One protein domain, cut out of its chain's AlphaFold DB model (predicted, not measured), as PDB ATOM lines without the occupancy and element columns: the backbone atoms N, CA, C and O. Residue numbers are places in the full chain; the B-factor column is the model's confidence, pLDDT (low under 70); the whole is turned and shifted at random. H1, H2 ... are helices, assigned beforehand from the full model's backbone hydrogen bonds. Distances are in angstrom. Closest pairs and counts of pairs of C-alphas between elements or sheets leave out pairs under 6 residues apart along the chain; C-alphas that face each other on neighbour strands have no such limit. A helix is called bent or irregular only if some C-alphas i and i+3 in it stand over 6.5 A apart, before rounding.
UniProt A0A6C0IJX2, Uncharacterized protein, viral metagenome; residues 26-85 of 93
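What this domain is: This is residues 26 to 85 of the 93 residues of an uncharacterized protein of viral metagenome (UniProt A0A6C0IJX2). Picture a compact knot of short helices set crosswise: H2 and H4 make the middle, about perpendicular to each other, with H1 to one side of them and the longest helix, H5, to the opposite side. The very short H3, reached through the loop of residues 45 to 54, sits at a further corner and touches no other helix. The printed part has 60 residues, with five named helices in the order H1, H2, H3, H4, H5 and no named strand, and its class is all helix. It is compact, with a radius of gyration of the C-alphas of 10.6 A, and spans 27 by 25 by 16 A.

Where its parts are: Find C-alpha 26 at (138.342, 124.902, 140.841); from there H1 runs through residues 26 to 32, 9.8 A long. Next look at residues 37 to 44 for H2, 9.7 A from first to last C-alpha; it is neither bent nor irregular, but only just, with C-alphas 41 and 44 6.1 A apart. H3 is residues 55 to 58, 4.8 A long. H4 follows at residues 61 to 67, 9.9 A long, beginning with C-alpha 61 at (150.598, 130.341, 142.796). H5, residues 73 to 83, covers 15.9 A and ends with C-alpha 83 at (153.366, 115.641, 147.323).

How they stand to each other: Start at Met 26: its C-alpha is 5.4 A from that of Val 44, the closest pair where H1 and H2 touch, opposite ways at a steep tilt of 48 degrees. H1 and H4 only just touch, with 3 pairs of C-alphas within 8 A, the closest being Asn 31 and Arg 67 at 5.8 A. H2 touches H5, where the C-alphas of Ala 37 and Ile 76 come closest at 5.1 A; the tilt of 68 degrees is steep, only just short of about perpendicular. H2 and H4 are close but not clearly touching, their closest C-alphas being Cys 40 and Val 64 at 7.5 A, and they stand about perpendicular at 78 degrees. H4 and H5 only just touch, with 3 pairs within 8 A; the C-alphas of Leu 65 and Arg 73 are closest at 7.2 A. H3 and H4 meet only through their link, and H1 and H5 are apart. In H1, H2 and H4 every O i to N i+4 pair is within hydrogen-bond range, in H5 6 of 7 are; H3 is too short for such a pair.

The domain as a whole: The C-alphas of Thr 32 and Asp 85 are the two farthest apart, at 30.5 A. The printed part has no cut, and you will meet no long link: H2 to H3 is short, with 10 residues, and the other three are tight. The mean pLDDT of the printed part is 93.0; look to residues 84 to 85 for the two under 70.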
ATOM      1  N   MET A  26     137.230 124.458 139.983       95.31
ATOM      2  CA  MET A  26     138.342 124.902 140.841       95.31
ATOM      3  C   MET A  26     138.547 126.416 140.811       95.31
ATOM      4  O   MET A  26     138.789 127.029 141.854       95.31
ATOM      5  N   LYS A  27     138.366 127.045 139.644       95.75
ATOM      6  CA  LYS A  27     138.450 128.501 139.491       95.75
ATOM      7  C   LYS A  27     137.393 129.211 140.330       95.75
ATOM      8  O   LYS A  27     137.692 130.175 141.036       95.75
ATOM      9  N   THR A  28     136.144 128.758 140.289       96.25
ATOM     10  CA  THR A  28     135.081 129.303 141.136       96.25
ATOM     11  C   THR A  28     135.372 129.009 142.602       96.25
ATOM     12  O   THR A  28     135.220 129.910 143.426       96.25
ATOM     13  N   CYS A  29     135.847 127.808 142.935       97.31
ATOM     14  CA  CYS A  29     136.184 127.414 144.300       97.31
ATOM     15  C   CYS A  29     137.221 128.362 144.926       97.31
ATOM     16  O   CYS A  29     136.921 129.016 145.924       97.31
ATOM     17  N   VAL A  30     138.379 128.562 144.283       97.81
ATOM     18  CA  VAL A  30     139.437 129.461 144.790       97.81
ATOM     19  C   VAL A  30     139.014 130.931 144.843       97.81
ATOM     20  O   VAL A  30     139.536 131.698 145.643       97.81
ATOM     21  N   ASN A  31     138.048 131.356 144.028       97.75
ATOM     22  CA  ASN A  31     137.531 132.727 144.075       97.75
ATOM     23  C   ASN A  31     136.479 132.951 145.167       97.75
ATOM     24  O   ASN A  31     136.191 134.099 145.507       97.75
ATOM     25  N   THR A  32     135.851 131.886 145.668       97.94
ATOM     26  CA  THR A  32     134.628 131.999 146.473       97.94
ATOM     27  C   THR A  32     134.690 131.280 147.805       97.94
ATOM     28  O   THR A  32     133.856 131.573 148.651       97.94
ATOM     29  N   GLN A  33     135.649 130.396 148.050       98.50
ATOM     30  CA  GLN A  33     135.778 129.644 149.300       98.50
ATOM     31  C   GLN A  33     137.017 130.090 150.088       98.50
ATOM     32  O   GLN A  33     137.881 130.782 149.551       98.50
ATOM     33  N   ILE A  34     137.078 129.741 151.377       98.31
ATOM     34  CA  ILE A  34     138.292 129.889 152.193       98.31
ATOM     35  C   ILE A  34     138.987 128.533 152.172       98.31
ATOM     36  O   ILE A  34     138.460 127.565 152.715       98.31
ATOM     37  N   LEU A  35     140.131 128.464 151.503       98.62
ATOM     38  CA  LEU A  35     140.850 127.225 151.242       98.62
ATOM     39  C   LEU A  35     142.101 127.119 152.110       98.62
ATOM     40  O   LEU A  35     142.690 128.126 152.506       98.62
ATOM     41  N   THR A  36     142.521 125.891 152.395       98.62
ATOM     42  CA  THR A  36     143.835 125.620 152.987       98.62
ATOM     43  C   THR A  36     144.893 125.546 151.892       98.62
ATOM     44  O   THR A  36     144.576 125.271 150.732       98.62
ATOM     45  N   ALA A  37     146.162 125.737 152.260       98.12
ATOM     46  CA  ALA A  37     147.278 125.516 151.343       98.12
ATOM     47  C   ALA A  37     147.253 124.095 150.754       98.12
ATOM     48  O   ALA A  37     147.383 123.932 149.543       98.12
ATOM     49  N   GLU A  38     146.979 123.089 151.592       97.12
ATOM     50  CA  GLU A  38     146.892 121.686 151.176       97.12
ATOM     51  C   GLU A  38     145.847 121.490 150.071       97.12
ATOM     52  O   GLU A  38     146.125 120.860 149.052       97.12
ATOM     53  N   PHE A  39     144.651 122.062 150.244       97.56
ATOM     54  CA  PHE A  39     143.586 121.963 149.249       97.56
ATOM     55  C   PHE A  39     143.977 122.665 147.942       97.56
ATOM     56  O   PHE A  39     143.748 122.133 146.855       97.56
ATOM     57  N   CYS A  40     144.588 123.849 148.040       97.69
ATOM     58  CA  CYS A  40     145.044 124.599 146.876       97.69
ATOM     59  C   CYS A  40     146.063 123.805 146.051       97.69
ATOM     60  O   CYS A  40     145.925 123.744 144.835       97.69
ATOM     61  N   VAL A  41     147.049 123.173 146.690       95.62
ATOM     62  CA  VAL A  41     148.069 122.401 145.967       95.62
ATOM     63  C   VAL A  41     147.498 121.103 145.399       95.62
ATOM     64  O   VAL A  41     147.766 120.781 144.246       95.62
ATOM     65  N   LYS A  42     146.674 120.375 146.162       95.00
ATOM     66  CA  LYS A  42     146.115 119.092 145.705       95.00
ATOM     67  C   LYS A  42     145.136 119.228 144.541       95.00
ATOM     68  O   LYS A  42     145.113 118.347 143.684       95.00
ATOM     69  N   TYR A  43     144.330 120.294 144.525       95.31
ATOM     70  CA  TYR A  43     143.191 120.403 143.605       95.31
ATOM     71  C   TYR A  43     143.190 121.679 142.761       95.31
ATOM     72  O   TYR A  43     142.933 121.612 141.569       95.31
ATOM     73  N   VAL A  44     143.480 122.856 143.325       96.00
ATOM     74  CA  VAL A  44     143.368 124.121 142.564       96.00
ATOM     75  C   VAL A  44     144.519 124.303 141.575       96.00
ATOM     76  O   VAL A  44     144.296 124.750 140.455       96.00
ATOM     77  N   LEU A  45     145.741 123.981 141.997       94.06
ATOM     78  CA  LEU A  45     146.967 124.076 141.196       94.06
ATOM     79  C   LEU A  45     147.292 122.768 140.459       94.06
ATOM     80  O   LEU A  45     148.353 122.652 139.853       94.06
ATOM     81  N   ASN A  46     146.400 121.780 140.530       91.81
ATOM     82  CA  ASN A  46     146.547 120.512 139.837       91.81
ATOM     83  C   ASN A  46     145.763 120.555 138.521       91.81
ATOM     84  O   ASN A  46     144.536 120.668 138.525       91.81
ATOM     85  N   GLU A  47     146.478 120.440 137.401       90.19
ATOM     86  CA  GLU A  47     145.905 120.471 136.051       90.19
ATOM     87  C   GLU A  47     144.829 119.396 135.824       90.19
ATOM     88  O   GLU A  47     143.898 119.632 135.057       90.19
ATOM     89  N   GLU A  48     144.888 118.256 136.524       89.88
ATOM     90  CA  GLU A  48     143.879 117.188 136.423       89.88
ATOM     91  C   GLU A  48     142.478 117.629 136.878       89.88
ATOM     92  O   GLU A  48     141.477 117.060 136.443       89.88
ATOM     93  N   TYR A  49     142.397 118.655 137.729       90.56
ATOM     94  CA  TYR A  49     141.148 119.195 138.277       90.56
ATOM     95  C   TYR A  49     140.729 120.518 137.621       90.56
ATOM     96  O   TYR A  49     139.762 121.155 138.050       90.56
ATOM     97  N   MET A  50     141.446 120.964 136.587       89.38
ATOM     98  CA  MET A  50     141.127 122.200 135.882       89.38
ATOM     99  C   MET A  50     140.042 121.985 134.824       89.38
ATOM    100  O   MET A  50     140.032 121.002 134.086       89.38
ATOM    101  N   SER A  51     139.119 122.945 134.727       86.56
ATOM    102  CA  SER A  51     137.938 122.840 133.863       86.56
ATOM    103  C   SER A  51     138.266 123.016 132.377       86.56
ATOM    104  O   SER A  51     137.570 122.474 131.517       86.56
ATOM    105  N   CYS A  52     139.302 123.798 132.060       87.06
ATOM    106  CA  CYS A  52     139.677 124.175 130.701       87.06
ATOM    107  C   CYS A  52     141.193 124.365 130.578       87.06
ATOM    108  O   CYS A  52     141.856 124.745 131.537       87.06
ATOM    109  N   ILE A  53     141.718 124.247 129.353       87.06
ATOM    110  CA  ILE A  53     143.134 124.525 129.055       87.06
ATOM    111  C   ILE A  53     143.557 125.953 129.425       87.06
ATOM    112  O   ILE A  53     144.721 126.190 129.698       87.06
ATOM    113  N   GLU A  54     142.625 126.912 129.449       86.44
ATOM    114  CA  GLU A  54     142.936 128.282 129.865       86.44
ATOM    115  C   GLU A  54     143.377 128.366 131.325       86.44
ATOM    116  O   GLU A  54     144.242 129.166 131.684       86.44
ATOM    117  N   ASP A  55     142.790 127.527 132.172       86.44
ATOM    118  CA  ASP A  55     143.071 127.549 133.595       86.44
ATOM    119  C   ASP A  55     144.508 127.090 133.892       86.44
ATOM    120  O   ASP A  55     145.101 127.625 134.828       86.44
ATOM    121  N   THR A  56     145.119 126.245 133.048       83.75
ATOM    122  CA  THR A  56     146.490 125.728 133.257       83.75
ATOM    123  C   THR A  56     147.572 126.800 133.187       83.75
ATOM    124  O   THR A  56     148.625 126.653 133.795       83.75
ATOM    125  N   TYR A  57     147.310 127.918 132.504       84.62
ATOM    126  CA  TYR A  57     148.214 129.072 132.464       84.62
ATOM    127  C   TYR A  57     147.656 130.315 133.173       84.62
ATOM    128  O   TYR A  57     148.330 131.343 133.223       84.62
ATOM    129  N   CYS A  58     146.434 130.255 133.714       89.81
ATOM    130  CA  CYS A  58     145.808 131.371 134.434       89.81
ATOM    131  C   CYS A  58     145.748 131.171 135.953       89.81
ATOM    132  O   CYS A  58     145.666 132.158 136.691       89.81
ATOM    133  N   ILE A  59     145.733 129.923 136.425       93.25
ATOM    134  CA  ILE A  59     145.672 129.573 137.844       93.25
ATOM    135  C   ILE A  59     147.070 129.142 138.292       93.25
ATOM    136  O   ILE A  59     147.397 127.964 138.329       93.25
ATOM    137  N   ASP A  60     147.895 130.130 138.636       93.88
ATOM    138  CA  ASP A  60     149.228 129.927 139.212       93.88
ATOM    139  C   ASP A  60     149.251 130.230 140.728       93.88
ATOM    140  O   ASP A  60     148.261 130.666 141.333       93.88
ATOM    141  N   ILE A  61     150.407 130.031 141.368       95.38
ATOM    142  CA  ILE A  61     150.598 130.341 142.796       95.38
ATOM    143  C   ILE A  61     150.276 131.817 143.092       95.38
ATOM    144  O   ILE A  61     149.693 132.135 144.129       95.38
ATOM    145  N   GLY A  62     150.639 132.740 142.197       96.31
ATOM    146  CA  GLY A  62     150.359 134.166 142.366       96.31
ATOM    147  C   GLY A  62     148.859 134.471 142.345       96.31
ATOM    148  O   GLY A  62     148.374 135.286 143.133       96.31
ATOM    149  N   TYR A  63     148.107 133.789 141.486       97.00
ATOM    150  CA  TYR A  63     146.659 133.843 141.425       97.00
ATOM    151  C   TYR A  63     146.046 133.333 142.726       97.00
ATOM    152  O   TYR A  63     145.221 134.035 143.315       97.00
ATOM    153  N   VAL A  64     146.484 132.168 143.214       97.50
ATOM    154  CA  VAL A  64     146.018 131.607 144.491       97.50
ATOM    155  C   VAL A  64     146.253 132.594 145.628       97.50
ATOM    156  O   VAL A  64     145.296 132.947 146.308       97.50
ATOM    157  N   LEU A  65     147.467 133.132 145.787       98.00
ATOM    158  CA  LEU A  65     147.786 134.084 146.861       98.00
ATOM    159  C   LEU A  65     146.976 135.387 146.766       98.00
ATOM    160  O   LEU A  65     146.575 135.957 147.778       98.00
ATOM    161  N   ARG A  66     146.663 135.853 145.549       98.12
ATOM    162  CA  ARG A  66     145.782 137.016 145.347       98.12
ATOM    163  C   ARG A  66     144.329 136.745 145.734       98.12
ATOM    164  O   ARG A  66     143.619 137.686 146.090       98.12
ATOM    165  N   ARG A  67     143.854 135.504 145.593       98.25
ATOM    166  CA  ARG A  67     142.468 135.109 145.907       98.25
ATOM    167  C   ARG A  67     142.299 134.577 147.325       98.25
ATOM    168  O   ARG A  67     141.211 134.693 147.877       98.25
ATOM    169  N   GLN A  68     143.370 134.061 147.911       98.31
ATOM    170  CA  GLN A  68     143.443 133.480 149.245       98.31
ATOM    171  C   GLN A  68     144.497 134.252 150.063       98.31
ATOM    172  O   GLN A  68     145.565 133.718 150.352       98.31
ATOM    173  N   PRO A  69     144.241 135.527 150.419       98.12
ATOM    174  CA  PRO A  69     145.242 136.406 151.034       98.12
ATOM    175  C   PRO A  69     145.638 136.008 152.465       98.12
ATOM    176  O   PRO A  69     146.545 136.607 153.033       98.12
ATOM    177  N   HIS A  70     144.946 135.038 153.072       98.38
ATOM    178  CA  HIS A  70     145.342 134.433 154.346       98.38
ATOM    179  C   HIS A  70     146.442 133.379 154.202       98.38
ATOM    180  O   HIS A  70     146.971 132.955 155.222       98.38
ATOM    181  N   LEU A  71     146.757 132.948 152.977       98.31
ATOM    182  CA  LEU A  71     147.837 132.009 152.701       98.31
ATOM    183  C   LEU A  71     149.126 132.758 152.380       98.31
ATOM    184  O   LEU A  71     149.126 133.819 151.751       98.31
ATOM    185  N   THR A  72     150.235 132.148 152.761       98.06
ATOM    186  CA  THR A  72     151.587 132.579 152.416       98.06
ATOM    187  C   THR A  72     152.187 131.689 151.332       98.06
ATOM    188  O   THR A  72     151.735 130.566 151.082       98.06
ATOM    189  N   ARG A  73     153.224 132.190 150.652       96.38
ATOM    190  CA  ARG A  73     153.914 131.403 149.622       96.38
ATOM    191  C   ARG A  73     154.621 130.198 150.243       96.38
ATOM    192  O   ARG A  73     154.676 129.142 149.623       96.38
ATOM    193  N   GLU A  74     155.119 130.362 151.460       96.19
ATOM    194  CA  GLU A  74     155.797 129.347 152.258       96.19
ATOM    195  C   GLU A  74     154.853 128.192 152.612       96.19
ATOM    196  O   GLU A  74     155.238 127.034 152.473       96.19
ATOM    197  N   GLU A  75     153.605 128.482 152.994       97.06
ATOM    198  CA  GLU A  75     152.596 127.441 153.232       97.06
ATOM    199  C   GLU A  75     152.302 126.635 151.965       97.06
ATOM    200  O   GLU A  75     152.281 125.410 152.015       97.06
ATOM    201  N   ILE A  76     152.134 127.297 150.815       95.50
ATOM    202  CA  ILE A  76     151.932 126.607 149.531       95.50
ATOM    203  C   ILE A  76     153.139 125.723 149.189       95.50
ATOM    204  O   ILE A  76     152.972 124.566 148.812       95.50
ATOM    205  N   TRP A  77     154.357 126.249 149.340       92.75
ATOM    206  CA  TRP A  77     155.580 125.508 149.033       92.75
ATOM    207  C   TRP A  77     155.754 124.281 149.933       92.75
ATOM    208  O   TRP A  77     156.058 123.195 149.443       92.75
ATOM    209  N   SER A  78     155.465 124.427 151.228       93.69
ATOM    210  CA  SER A  78     155.513 123.317 152.183       93.69
ATOM    211  C   SER A  78     154.569 122.171 151.800       93.69
ATOM    212  O   SER A  78     154.892 121.010 152.033       93.69
ATOM    213  N   GLU A  79     153.419 122.455 151.186       94.38
ATOM    214  CA  GLU A  79     152.508 121.408 150.702       94.38
ATOM    215  C   GLU A  79     153.005 120.741 149.410       94.38
ATOM    216  O   GLU A  79     152.875 119.525 149.264       94.38
ATOM    217  N   TYR A  80     153.639 121.487 148.499       88.44
ATOM    218  CA  TYR A  80     154.286 120.910 147.311       88.44
ATOM    219  C   TYR A  80     155.412 119.933 147.665       88.44
ATOM    220  O   TYR A  80     155.565 118.900 147.006       88.44
ATOM    221  N   GLU A  81     156.193 120.241 148.701       88.88
ATOM    222  CA  GLU A  81     157.271 119.371 149.184       88.88
ATOM    223  C   GLU A  81     156.739 118.007 149.648       88.88
ATOM    224  O   GLU A  81     157.393 116.987 149.430       88.88
ATOM    225  N   LYS A  82     155.526 117.961 150.216       88.69
ATOM    226  CA  LYS A  82     154.895 116.717 150.689       88.69
ATOM    227  C   LYS A  82     154.397 115.819 149.559       88.69
ATOM    228  O   LYS A  82     154.360 114.608 149.734       88.69
ATOM    229  N   ILE A  83     153.960 116.397 148.440       80.06
ATOM    230  CA  ILE A  83     153.366 115.641 147.323       80.06
ATOM    231  C   ILE A  83     154.446 115.020 146.437       80.06
ATOM    232  O   ILE A  83     154.251 113.940 145.892       80.06
ATOM    233  N   ASN A  84     155.594 115.680 146.320       64.50
ATOM    234  CA  ASN A  84     156.669 115.248 145.435       64.50
ATOM    235  C   ASN A  84     157.700 114.334 146.120       64.50
ATOM    236  O   ASN A  84     158.824 114.268 145.642       64.50
ATOM    237  N   ASP A  85     157.391 113.705 147.262       62.38
ATOM    238  CA  ASP A  85     158.383 112.985 148.090       62.38
ATOM    239  C   ASP A  85     159.654 113.826 148.388       62.38
ATOM    240  O   ASP A  85     160.749 113.300 148.581       62.38
TER     241      ASP A  85